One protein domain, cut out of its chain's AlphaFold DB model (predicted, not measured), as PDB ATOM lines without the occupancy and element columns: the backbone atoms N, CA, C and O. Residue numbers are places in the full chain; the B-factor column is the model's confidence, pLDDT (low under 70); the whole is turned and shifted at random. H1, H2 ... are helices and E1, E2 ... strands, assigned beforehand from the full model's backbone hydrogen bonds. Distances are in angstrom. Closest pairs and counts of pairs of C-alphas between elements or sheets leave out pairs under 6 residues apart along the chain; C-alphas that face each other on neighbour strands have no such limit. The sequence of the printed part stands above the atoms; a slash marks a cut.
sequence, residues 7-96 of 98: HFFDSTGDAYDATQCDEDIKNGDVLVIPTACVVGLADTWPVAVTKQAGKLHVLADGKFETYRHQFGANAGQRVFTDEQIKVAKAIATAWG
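AT A GLANCE: This is residues 7 to 96 of the 98 residues of an uncharacterized protein of Mesorhizobium sp (UniProt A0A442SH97). With little regular structure, this domain has a two-strand hairpin, E1 and E2, between helices H1 and H2, while residues 42 to 81 loop out to Ala 73. The 90 printed residues run H1, E1, E2, H2, the sheet E1 - E2 antiparallel. The class is mixed, 32 residues in named elements; the whole is compact, radius of gyration of the C-alphas 12.1 A, spans 35 by 26 by 21 A.

HOW THE PARTS SIT: Look first at the hairpin of E1, residues 30 to 33, and E2, residues 38 to 41: N 31 and O 40, 2.9 A apart, are within hydrogen-bond range. The closest C-alphas of E2 and H2, residues 82 to 95, are Val 39 and Ala 92, 5.8 A. Those of E1 and H1, residues 12 to 21, are Ile 33 and Thr 12, 6.3 A. H1 and H2 are apart. Every O i to N i+4 pair is within range in H2, 5 of 6 in H1.

IN THESE COORDINATES: Find C-alpha 12 at (35.548, 22.938, 101.563); H1 runs 14.7 A. E1 spans 10.0 A, E2 10.3 A. H2 runs 20.1 A to C-alpha 95 at (25.947, 13.063, 109.899).

THE WHOLE: The C-alphas farthest apart, Ala 73 and Gly 96, are 37.0 A apart. The E2 to H2 link is long; the printed part has no cut, and no printed residue is under 70 in pLDDT.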
ATOM      1  N   HIS A   7      34.168  23.314 113.836       98.50
ATOM      2  CA  HIS A   7      33.982  24.480 112.985       98.50
ATOM      3  C   HIS A   7      33.110  24.101 111.793       98.50
ATOM      4  O   HIS A   7      33.330  23.063 111.167       98.50
ATOM      5  N   PHE A   8      32.119  24.931 111.485       98.62
ATOM      6  CA  PHE A   8      31.199  24.711 110.373       98.62
ATOM      7  C   PHE A   8      31.508  25.682 109.242       98.62
ATOM      8  O   PHE A   8      31.668  26.875 109.489       98.62
ATOM      9  N   PHE A   9      31.550  25.172 108.013       98.62
ATOM     10  CA  PHE A   9      31.798  25.976 106.818       98.62
ATOM     11  C   PHE A   9      30.781  25.670 105.724       98.62
ATOM     12  O   PHE A   9      30.277  24.548 105.615       98.62
ATOM     13  N   ASP A  10      30.540  26.663 104.872       98.25
ATOM     14  CA  ASP A  10      29.640  26.541 103.724       98.25
ATOM     15  C   ASP A  10      30.288  25.788 102.553       98.25
ATOM     16  O   ASP A  10      29.586  25.166 101.749       98.25
ATOM     17  N   SER A  11      31.623  25.805 102.459       98.62
ATOM     18  CA  SER A  11      32.383  25.101 101.429       98.62
ATOM     19  C   SER A  11      33.701  24.517 101.952       98.62
ATOM     20  O   SER A  11      34.262  24.950 102.958       98.62
ATOM     21  N   THR A  12      34.232  23.520 101.236       98.62
ATOM     22  CA  THR A  12      35.548  22.938 101.563       98.62
ATOM     23  C   THR A  12      36.712  23.864 101.216       98.62
ATOM     24  O   THR A  12      37.805  23.652 101.730       98.62
ATOM     25  N   GLY A  13      36.496  24.874 100.363       98.44
ATOM     26  CA  GLY A  13      37.488  25.911 100.077       98.44
ATOM     27  C   GLY A  13      37.641  26.867 101.255       98.44
ATOM     28  O   GLY A  13      38.750  27.038 101.743       98.44
ATOM     29  N   ASP A  14      36.525  27.375 101.784       98.31
ATOM     30  CA  ASP A  14      36.542  28.275 102.948       98.31
ATOM     31  C   ASP A  14      37.150  27.587 104.173       98.31
ATOM     32  O   ASP A  14      37.958  28.180 104.881       98.31
ATOM     33  N   ALA A  15      36.823  26.307 104.384       98.50
ATOM     34  CA  ALA A  15      37.436  25.504 105.438       98.50
ATOM     35  C   ALA A  15      38.963  25.394 105.266       98.50
ATOM     36  O   ALA A  15      39.702  25.476 106.244       98.50
ATOM     37  N   TYR A  16      39.442  25.218 104.030       98.56
ATOM     38  CA  TYR A  16      40.871  25.139 103.732       98.56
ATOM     39  C   TYR A  16      41.570  26.476 103.994       98.56
ATOM     40  O   TYR A  16      42.585  26.522 104.688       98.56
ATOM     41  N   ASP A  17      41.021  27.573 103.485       98.06
ATOM     42  CA  ASP A  17      41.602  28.903 103.661       98.06
ATOM     43  C   ASP A  17      41.609  29.317 105.138       98.06
ATOM     44  O   ASP A  17      42.617  29.819 105.640       98.06
ATOM     45  N   ALA A  18      40.539  29.009 105.878       98.06
ATOM     46  CA  ALA A  18      40.457  29.280 107.309       98.06
ATOM     47  C   ALA A  18      41.565  28.564 108.097       98.06
ATOM     48  O   ALA A  18      42.196  29.187 108.946       98.06
ATOM     49  N   THR A  19      41.895  27.307 107.773       97.19
ATOM     50  CA  THR A  19      42.995  26.589 108.457       97.19
ATOM     51  C   THR A  19      44.383  27.210 108.269       97.19
ATOM     52  O   THR A  19      45.301  26.877 109.015       97.19
ATOM     53  N   GLN A  20      44.551  28.120 107.304       94.31
ATOM     54  CA  GLN A  20      45.816  28.815 107.054       94.31
ATOM     55  C   GLN A  20      45.887  30.214 107.677       94.31
ATOM     56  O   GLN A  20      46.988  30.739 107.854       94.31
ATOM     57  N   CYS A  21      44.744  30.838 107.967       94.38
ATOM     58  CA  CYS A  21      44.686  32.252 108.349       94.38
ATOM     59  C   CYS A  21      43.990  32.511 109.688       94.38
ATOM     60  O   CYS A  21      44.259  33.538 110.308       94.38
ATOM     61  N   ASP A  22      43.102  31.620 110.128       96.62
ATOM     62  CA  ASP A  22      42.367  31.773 111.377       96.62
ATOM     63  C   ASP A  22      43.141  31.136 112.535       96.62
ATOM     64  O   ASP A  22      43.236  29.914 112.671       96.62
ATOM     65  N   GLU A  23      43.694  31.984 113.402       94.19
ATOM     66  CA  GLU A  23      44.448  31.536 114.565       94.19
ATOM     67  C   GLU A  23      43.581  30.805 115.602       94.19
ATOM     68  O   GLU A  23      44.139  30.110 116.455       94.19
ATOM     69  N   ASP A  24      42.251  30.913 115.567       95.81
ATOM     70  CA  ASP A  24      41.360  30.180 116.470       95.81
ATOM     71  C   ASP A  24      41.153  28.712 116.074       95.81
ATOM     72  O   ASP A  24      40.672  27.923 116.903       95.81
ATOM     73  N   ILE A  25      41.559  28.331 114.858       97.50
ATOM     74  CA  ILE A  25      41.534  26.953 114.368       97.50
ATOM     75  C   ILE A  25      42.867  26.288 114.698       97.50
ATOM     76  O   ILE A  25      43.937  26.711 114.256       97.50
ATOM     77  N   LYS A  26      42.821  25.229 115.509       96.12
ATOM     78  CA  LYS A  26      44.018  24.502 115.948       96.12
ATOM     79  C   LYS A  26      44.122  23.147 115.269       96.12
ATOM     80  O   LYS A  26      43.125  22.540 114.887       96.12
ATOM     81  N   ASN A  27      45.348  22.638 115.176       95.25
ATOM     82  CA  ASN A  27      45.597  21.327 114.590       95.25
ATOM     83  C   ASN A  27      44.777  20.230 115.281       95.25
ATOM     84  O   ASN A  27      44.840  20.045 116.500       95.25
ATOM     85  N   GLY A  28      44.030  19.491 114.467       96.56
ATOM     86  CA  GLY A  28      43.119  18.432 114.870       96.56
ATOM     87  C   GLY A  28      41.768  18.901 115.417       96.56
ATOM     88  O   GLY A  28      41.017  18.056 115.904       96.56
ATOM     89  N   ASP A  29      41.428  20.191 115.322       98.38
ATOM     90  CA  ASP A  29      40.024  20.614 115.356       98.38
ATOM     91  C   ASP A  29      39.246  19.971 114.199       98.38
ATOM     92  O   ASP A  29      39.814  19.599 113.167       98.38
ATOM     93  N   VAL A  30      37.931  19.837 114.367       98.56
ATOM     94  CA  VAL A  30      37.060  19.215 113.366       98.56
ATOM     95  C   VAL A  30      36.458  20.277 112.458       98.56
ATOM     96  O   VAL A  30      35.860  21.241 112.926       98.56
ATOM     97  N   LEU A  31      36.568  20.057 111.152       98.81
ATOM     98  CA  LEU A  31      35.936  20.858 110.110       98.81
ATOM     99  C   LEU A  31      34.703  20.100 109.611       98.81
ATOM    100  O   LEU A  31      34.835  18.954 109.185       98.81
ATOM    101  N   VAL A  32      33.523  20.711 109.643       98.75
ATOM    102  CA  VAL A  32      32.277  20.122 109.134       98.75
ATOM    103  C   VAL A  32      31.751  20.992 108.002       98.75
ATOM    104  O   VAL A  32      31.492  22.178 108.186       98.75
ATOM    105  N   ILE A  33      31.577  20.394 106.825       98.75
ATOM    106  CA  ILE A  33      31.086  21.063 105.621       98.75
ATOM    107  C   ILE A  33      29.852  20.298 105.120       98.75
ATOM    108  O   ILE A  33      29.978  19.409 104.269       98.75
ATOM    109  N   PRO A  34      28.651  20.593 105.658       98.31
ATOM    110  CA  PRO A  34      27.455  19.787 105.409       98.31
ATOM    111  C   PRO A  34      27.047  19.708 103.939       98.31
ATOM    112  O   PRO A  34      26.681  18.643 103.454       98.31
ATOM    113  N   THR A  35      27.152  20.822 103.215       97.69
ATOM    114  CA  THR A  35      26.778  20.942 101.794       97.69
ATOM    115  C   THR A  35      27.612  20.047 100.878       97.69
ATOM    116  O   THR A  35      27.156  19.673  99.799       97.69
ATOM    117  N   ALA A  36      28.826  19.694 101.307       97.94
ATOM    118  CA  ALA A  36      29.750  18.839 100.576       97.94
ATOM    119  C   ALA A  36      29.811  17.403 101.131       97.94
ATOM    120  O   ALA A  36      30.557  16.585 100.594       97.94
ATOM    121  N   CYS A  37      29.058  17.100 102.197       98.38
ATOM    122  CA  CYS A  37      29.167  15.858 102.967       98.38
ATOM    123  C   CYS A  37      30.615  15.561 103.399       98.38
ATOM    124  O   CYS A  37      31.088  14.431 103.264       98.38
ATOM    125  N   VAL A  38      31.342  16.585 103.869       98.81
ATOM    126  CA  VAL A  38      32.750  16.452 104.272       98.81
ATOM    127  C   VAL A  38      32.917  16.717 105.761       98.81
ATOM    128  O   VAL A  38      32.441  17.726 106.281       98.81
ATOM    129  N   VAL A  39      33.655  15.830 106.426       98.75
ATOM    130  CA  VAL A  39      34.276  16.099 107.727       98.75
ATOM    131  C   VAL A  39      35.783  15.986 107.556       98.75
ATOM    132  O   VAL A  39      36.269  15.063 106.900       98.75
ATOM    133  N   GLY A  40      36.533  16.909 108.146       98.31
ATOM    134  CA  GLY A  40      37.989  16.901 108.116       98.31
ATOM    135  C   GLY A  40      38.617  17.239 109.459       98.31
ATOM    136  O   GLY A  40      37.942  17.657 110.398       98.31
ATOM    137  N   LEU A  41      39.929  17.047 109.527       98.50
ATOM    138  CA  LEU A  41      40.786  17.498 110.614       98.50
ATOM    139  C   LEU A  41      41.605  18.696 110.137       98.50
ATOM    140  O   LEU A  41      42.206  18.650 109.060       98.50
ATOM    141  N   ALA A  42      41.627  19.748 110.947       98.12
ATOM    142  CA  ALA A  42      42.404  20.949 110.692       98.12
ATOM    143  C   ALA A  42      43.911  20.674 110.799       98.12
ATOM    144  O   ALA A  42      44.374  20.102 111.780       98.12
ATOM    145  N   ASP A  43      44.674  21.112 109.811       95.50
ATOM    146  CA  ASP A  43      46.130  21.291 109.840       95.50
ATOM    147  C   ASP A  43      46.461  22.335 108.766       95.50
ATOM    148  O   ASP A  43      45.561  22.756 108.039       95.50
ATOM    149  N   THR A  44      47.730  22.710 108.592       91.06
ATOM    150  CA  THR A  44      48.145  23.535 107.440       91.06
ATOM    151  C   THR A  44      47.652  22.944 106.115       91.06
ATOM    152  O   THR A  44      47.302  23.683 105.199       91.06
ATOM    153  N   TRP A  45      47.596  21.610 106.024       93.81
ATOM    154  CA  TRP A  45      46.966  20.880 104.927       93.81
ATOM    155  C   TRP A  45      45.830  20.022 105.486       93.81
ATOM    156  O   TRP A  45      46.058  18.860 105.836       93.81
ATOM    157  N   PRO A  46      44.615  20.576 105.607       97.31
ATOM    158  CA  PRO A  46      43.517  19.880 106.257       97.31
ATOM    159  C   PRO A  46      43.156  18.604 105.510       97.31
ATOM    160  O   PRO A  46      43.201  18.543 104.277       97.31
ATOM    161  N   VAL A  47      42.782  17.578 106.271       97.81
ATOM    162  CA  VAL A  47      42.610  16.216 105.761       97.81
ATOM    163  C   VAL A  47      41.177  15.757 105.985       97.81
ATOM    164  O   VAL A  47      40.693  15.773 107.115       97.81
ATOM    165  N   ALA A  48      40.499  15.311 104.930       98.25
ATOM    166  CA  ALA A  48      39.169  14.726 105.042       98.25
ATOM    167  C   ALA A  48      39.222  13.351 105.727       98.25
ATOM    168  O   ALA A  48      40.072  12.518 105.408       98.25
ATOM    169  N   VAL A  49      38.285  13.103 106.647       97.50
ATOM    170  CA  VAL A  49      38.032  11.775 107.237       97.50
ATOM    171  C   VAL A  49      36.907  11.022 106.521       97.50
ATOM    172  O   VAL A  49      36.768   9.816 106.703       97.50
ATOM    173  N   THR A  50      36.123  11.730 105.711       97.38
ATOM    174  CA  THR A  50      35.016  11.222 104.890       97.38
ATOM    175  C   THR A  50      35.488  10.800 103.501       97.38
ATOM    176  O   THR A  50      36.525  11.260 103.019       97.38
ATOM    177  N   LYS A  51      34.701   9.966 102.805       94.75
ATOM    178  CA  LYS A  51      34.996   9.576 101.416       94.75
ATOM    179  C   LYS A  51      35.010  10.763 100.451       94.75
ATOM    180  O   LYS A  51      35.832  10.808  99.536       94.75
ATOM    181  N   GLN A  52      34.087  11.707 100.629       97.12
ATOM    182  CA  GLN A  52      34.141  12.986  99.926       97.12
ATOM    183  C   GLN A  52      35.173  13.876 100.613       97.12
ATOM    184  O   GLN A  52      35.142  14.032 101.832       97.12
ATOM    185  N   ALA A  53      36.079  14.463  99.831       97.25
ATOM    186  CA  ALA A  53      37.122  15.346 100.354       97.25
ATOM    187  C   ALA A  53      36.970  16.800  99.894       97.25
ATOM    188  O   ALA A  53      37.486  17.713 100.536       97.25
ATOM    189  N   GLY A  54      36.250  17.040  98.792       97.62
ATOM    190  CA  GLY A  54      36.165  18.364  98.182       97.62
ATOM    191  C   GLY A  54      37.560  18.924  97.888       97.62
ATOM    192  O   GLY A  54      38.284  18.372  97.063       97.62
ATOM    193  N   LYS A  55      37.918  20.029  98.550       98.19
ATOM    194  CA  LYS A  55      39.244  20.664  98.469       98.19
ATOM    195  C   LYS A  55      40.237  20.218  99.549       98.19
ATOM    196  O   LYS A  55      41.401  20.592  99.463       98.19
ATOM    197  N   LEU A  56      39.808  19.435 100.538       98.25
ATOM    198  CA  LEU A  56      40.701  18.922 101.577       98.25
ATOM    199  C   LEU A  56      41.579  17.787 101.029       98.25
ATOM    200  O   LEU A  56      41.252  17.138 100.031       98.25
ATOM    201  N   HIS A  57      42.695  17.521 101.700       97.12
ATOM    202  CA  HIS A  57      43.589  16.427 101.343       97.12
ATOM    203  C   HIS A  57      43.022  15.065 101.750       97.12
ATOM    204  O   HIS A  57      42.261  14.934 102.709       97.12
ATOM    205  N   VAL A  58      43.452  14.027 101.035       95.56
ATOM    206  CA  VAL A  58      43.174  12.624 101.357       95.56
ATOM    207  C   VAL A  58      44.496  11.933 101.647       95.56
ATOM    208  O   VAL A  58      45.467  12.100 100.905       95.56
ATOM    209  N   LEU A  59      44.545  11.139 102.715       92.56
ATOM    210  CA  LEU A  59      45.704  10.293 102.985       92.56
ATOM    211  C   LEU A  59      45.678   9.092 102.046       92.56
ATOM    212  O   LEU A  59      44.703   8.345 102.024       92.56
ATOM    213  N   ALA A  60      46.769   8.880 101.311       87.38
ATOM    214  CA  ALA A  60      46.871   7.793 100.337       87.38
ATOM    215  C   ALA A  60      46.662   6.399 100.957       87.38
ATOM    216  O   ALA A  60      46.162   5.498 100.290       87.38
ATOM    217  N   ASP A  61      47.031   6.219 102.227       89.19
ATOM    218  CA  ASP A  61      46.872   4.970 102.973       89.19
ATOM    219  C   ASP A  61      45.694   4.987 103.963       89.19
ATOM    220  O   ASP A  61      45.436   3.975 104.616       89.19
ATOM    221  N   GLY A  62      44.991   6.119 104.092       89.19
ATOM    222  CA  GLY A  62      43.907   6.318 105.054       89.19
ATOM    223  C   GLY A  62      44.329   6.276 106.532       89.19
ATOM    224  O   GLY A  62      43.456   6.212 107.400       89.19
ATOM    225  N   LYS A  63      45.633   6.288 106.846       93.00
ATOM    226  CA  LYS A  63      46.154   6.117 108.214       93.00
ATOM    227  C   LYS A  63      46.483   7.459 108.861       93.00
ATOM    228  O   LYS A  63      47.614   7.953 108.822       93.00
ATOM    229  N   PHE A  64      45.488   8.037 109.520       93.50
ATOM    230  CA  PHE A  64      45.606   9.302 110.257       93.50
ATOM    231  C   PHE A  64      46.605   9.220 111.420       93.50
ATOM    232  O   PHE A  64      47.238  10.206 111.787       93.50
ATOM    233  N   GLU A  65      46.798   8.027 111.970       92.56
ATOM    234  CA  GLU A  65      47.692   7.722 113.084       92.56
ATOM    235  C   GLU A  65      49.170   7.847 112.695       92.56
ATOM    236  O   GLU A  65      50.040   8.021 113.551       92.56
ATOM    237  N   THR A  66      49.463   7.783 111.393       91.25
ATOM    238  CA  THR A  66      50.809   7.941 110.840       91.25
ATOM    239  C   THR A  66      51.048   9.298 110.187       91.25
ATOM    240  O   THR A  66      52.168   9.543 109.725       91.25
ATOM    241  N   TYR A  67      50.044  10.183 110.179       93.38
ATOM    242  CA  TYR A  67      50.166  11.534 109.640       93.38
ATOM    243  C   TYR A  67      51.063  12.399 110.535       93.38
ATOM    244  O   TYR A  67      50.862  12.500 111.751       93.38
ATOM    245  N   ARG A  68      52.097  12.985 109.928       94.06
ATOM    246  CA  ARG A  68      53.182  13.688 110.619       94.06
ATOM    247  C   ARG A  68      53.415  15.059 110.014       94.06
ATOM    248  O   ARG A  68      53.315  15.220 108.799       94.06
ATOM    249  N   HIS A  69      53.827  15.997 110.860       89.25
ATOM    250  CA  HIS A  69      54.315  17.290 110.405       89.25
ATOM    251  C   HIS A  69      55.496  17.086 109.458       89.25
ATOM    252  O   HIS A  69      56.460  16.391 109.793       89.25
ATOM    253  N   GLN A  70      55.427  17.702 108.282       88.06
ATOM    254  CA  GLN A  70      56.504  17.615 107.296       88.06
ATOM    255  C   GLN A  70      57.604  18.645 107.553       88.06
ATOM    256  O   GLN A  70      58.768  18.393 107.253       88.06
ATOM    257  N   PHE A  71      57.243  19.783 108.147       85.75
ATOM    258  CA  PHE A  71      58.131  20.926 108.337       85.75
ATOM    259  C   PHE A  71      57.976  21.534 109.737       85.75
ATOM    260  O   PHE A  71      57.038  21.221 110.472       85.75
ATOM    261  N   GLY A  72      58.900  22.432 110.092       87.00
ATOM    262  CA  GLY A  72      58.887  23.176 111.354       87.00
ATOM    263  C   GLY A  72      59.487  22.415 112.541       87.00
ATOM    264  O   GLY A  72      60.036  21.325 112.398       87.00
ATOM    265  N   ALA A  73      59.384  23.006 113.736       89.75
ATOM    266  CA  ALA A  73      59.982  22.465 114.964       89.75
ATOM    267  C   ALA A  73      59.434  21.081 115.366       89.75
ATOM    268  O   ALA A  73      60.110  20.329 116.063       89.75
ATOM    269  N   ASN A  74      58.234  20.736 114.890       89.31
ATOM    270  CA  ASN A  74      57.569  19.467 115.175       89.31
ATOM    271  C   ASN A  74      57.714  18.449 114.032       89.31
ATOM    272  O   ASN A  74      57.015  17.438 114.040       89.31
ATOM    273  N   ALA A  75      58.582  18.689 113.041       92.81
ATOM    274  CA  ALA A  75      58.763  17.779 111.911       92.81
ATOM    275  C   ALA A  75      59.010  16.329 112.377       92.81
ATOM    276  O   ALA A  75      59.796  16.068 113.290       92.81
ATOM    277  N   GLY A  76      58.306  15.376 111.765       93.81
ATOM    278  CA  GLY A  76      58.341  13.956 112.131       93.81
ATOM    279  C   GLY A  76      57.469  13.567 113.331       93.81
ATOM    280  O   GLY A  76      57.220  12.375 113.538       93.81
ATOM    281  N   GLN A  77      56.949  14.534 114.091       94.31
ATOM    282  CA  GLN A  77      55.961  14.274 115.136       94.31
ATOM    283  C   GLN A  77      54.574  14.074 114.523       94.31
ATOM    284  O   GLN A  77      54.243  14.623 113.470       94.31
ATOM    285  N   ARG A  78      53.767  13.253 115.194       94.56
ATOM    286  CA  ARG A  78      52.386  12.972 114.809       94.56
ATOM    287  C   ARG A  78      51.523  14.225 114.994       94.56
ATOM    288  O   ARG A  78      51.624  14.860 116.037       94.56
ATOM    289  N   VAL A  79      50.672  14.533 114.011       95.19
ATOM    290  CA  VAL A  79      49.812  15.733 114.043       95.19
ATOM    291  C   VAL A  79      48.555  15.502 114.880       95.19
ATOM    292  O   VAL A  79      48.270  16.260 115.800       95.19
ATOM    293  N   PHE A  80      47.799  14.444 114.570       96.06
ATOM    294  CA  PHE A  80      46.488  14.193 115.175       96.06
ATOM    295  C   PHE A  80      46.567  13.153 116.284       96.06
ATOM    296  O   PHE A  80      47.109  12.065 116.087       96.06
ATOM    297  N   THR A  81      45.961  13.447 117.427       96.31
ATOM    298  CA  THR A  81      45.771  12.483 118.518       96.31
ATOM    299  C   THR A  81      44.691  11.450 118.179       96.31
ATOM    300  O   THR A  81      43.850  11.667 117.305       96.31
ATOM    301  N   ASP A  82      44.675  10.322 118.898       96.38
ATOM    302  CA  ASP A  82      43.626   9.301 118.739       96.38
ATOM    303  C   ASP A  82      42.231   9.853 119.073       96.38
ATOM    304  O   ASP A  82      41.245   9.485 118.436       96.38
ATOM    305  N   GLU A  83      42.145  10.763 120.047       97.00
ATOM    306  CA  GLU A  83      40.887  11.392 120.453       97.00
ATOM    307  C   GLU A  83      40.324  12.292 119.345       97.00
ATOM    308  O   GLU A  83      39.151  12.167 119.002       97.00
ATOM    309  N   GLN A  84      41.162  13.116 118.708       97.81
ATOM    310  CA  GLN A  84      40.762  13.960 117.574       97.81
ATOM    311  C   GLN A  84      40.252  13.130 116.393       97.81
ATOM    312  O   GLN A  84      39.175  13.399 115.859       97.81
ATOM    313  N   ILE A  85      40.974  12.063 116.030       97.69
ATOM    314  CA  ILE A  85      40.561  11.149 114.954       97.69
ATOM    315  C   ILE A  85      39.221  10.489 115.298       97.69
ATOM    316  O   ILE A  85      38.333  10.409 114.447       97.69
ATOM    317  N   LYS A  86      39.055  10.031 116.545       97.81
ATOM    318  CA  LYS A  86      37.813   9.409 117.013       97.81
ATOM    319  C   LYS A  86      36.635  10.380 116.945       97.81
ATOM    320  O   LYS A  86      35.570   9.979 116.484       97.81
ATOM    321  N   VAL A  87      36.809  11.628 117.383       98.06
ATOM    322  CA  VAL A  87      35.750  12.650 117.359       98.06
ATOM    323  C   VAL A  87      35.357  12.995 115.923       98.06
ATOM    324  O   VAL A  87      34.169  12.964 115.609       98.06
ATOM    325  N   ALA A  88      36.322  13.235 115.029       98.19
ATOM    326  CA  ALA A  88      36.033  13.534 113.625       98.19
ATOM    327  C   ALA A  88      35.271  12.387 112.936       98.19
ATOM    328  O   ALA A  88      34.252  12.624 112.288       98.19
ATOM    329  N   LYS A  89      35.707  11.134 113.138       97.88
ATOM    330  CA  LYS A  89      35.009   9.950 112.608       97.88
ATOM    331  C   LYS A  89      33.605   9.798 113.200       97.88
ATOM    332  O   LYS A  89      32.667   9.534 112.460       97.88
ATOM    333  N   ALA A  90      33.436  10.015 114.506       98.25
ATOM    334  CA  ALA A  90      32.123   9.946 115.147       98.25
ATOM    335  C   ALA A  90      31.150  11.003 114.598       98.25
ATOM    336  O   ALA A  90      29.972  10.705 114.412       98.25
ATOM    337  N   ILE A  91      31.635  12.214 114.304       98.38
ATOM    338  CA  ILE A  91      30.833  13.264 113.664       98.38
ATOM    339  C   ILE A  91      30.473  12.859 112.233       98.38
ATOM    340  O   ILE A  91      29.305  12.948 111.869       98.38
ATOM    341  N   ALA A  92      31.422  12.346 111.444       98.31
ATOM    342  CA  ALA A  92      31.137  11.844 110.099       98.31
ATOM    343  C   ALA A  92      30.027  10.776 110.104       98.31
ATOM    344  O   ALA A  92      29.062  10.896 109.350       98.31
ATOM    345  N   THR A  93      30.105   9.794 111.009       98.38
ATOM    346  CA  THR A  93      29.058   8.777 111.192       98.38
ATOM    347  C   THR A  93      27.726   9.399 111.618       98.38
ATOM    348  O   THR A  93      26.688   9.072 111.049       98.38
ATOM    349  N   ALA A  94      27.727  10.327 112.583       98.06
ATOM    350  CA  ALA A  94      26.505  10.964 113.082       98.06
ATOM    351  C   ALA A  94      25.767  11.786 112.011       98.06
ATOM    352  O   ALA A  94      24.546  11.913 112.070       98.06
ATOM    353  N   TRP A  95      26.499  12.323 111.034       97.38
ATOM    354  CA  TRP A  95      25.947  13.063 109.899       97.38
ATOM    355  C   TRP A  95      25.662  12.181 108.672       97.38
ATOM    356  O   TRP A  95      25.052  12.653 107.715       97.38
ATOM    357  N   GLY A  96      26.071  10.907 108.690       97.69
ATOM    358  CA  GLY A  96      25.911   9.986 107.562       97.69
ATOM    359  C   GLY A  96      26.832  10.295 106.377       97.69
ATOM    360  O   GLY A  96      26.436  10.091 105.233       97.69
TER     361      GLY A  96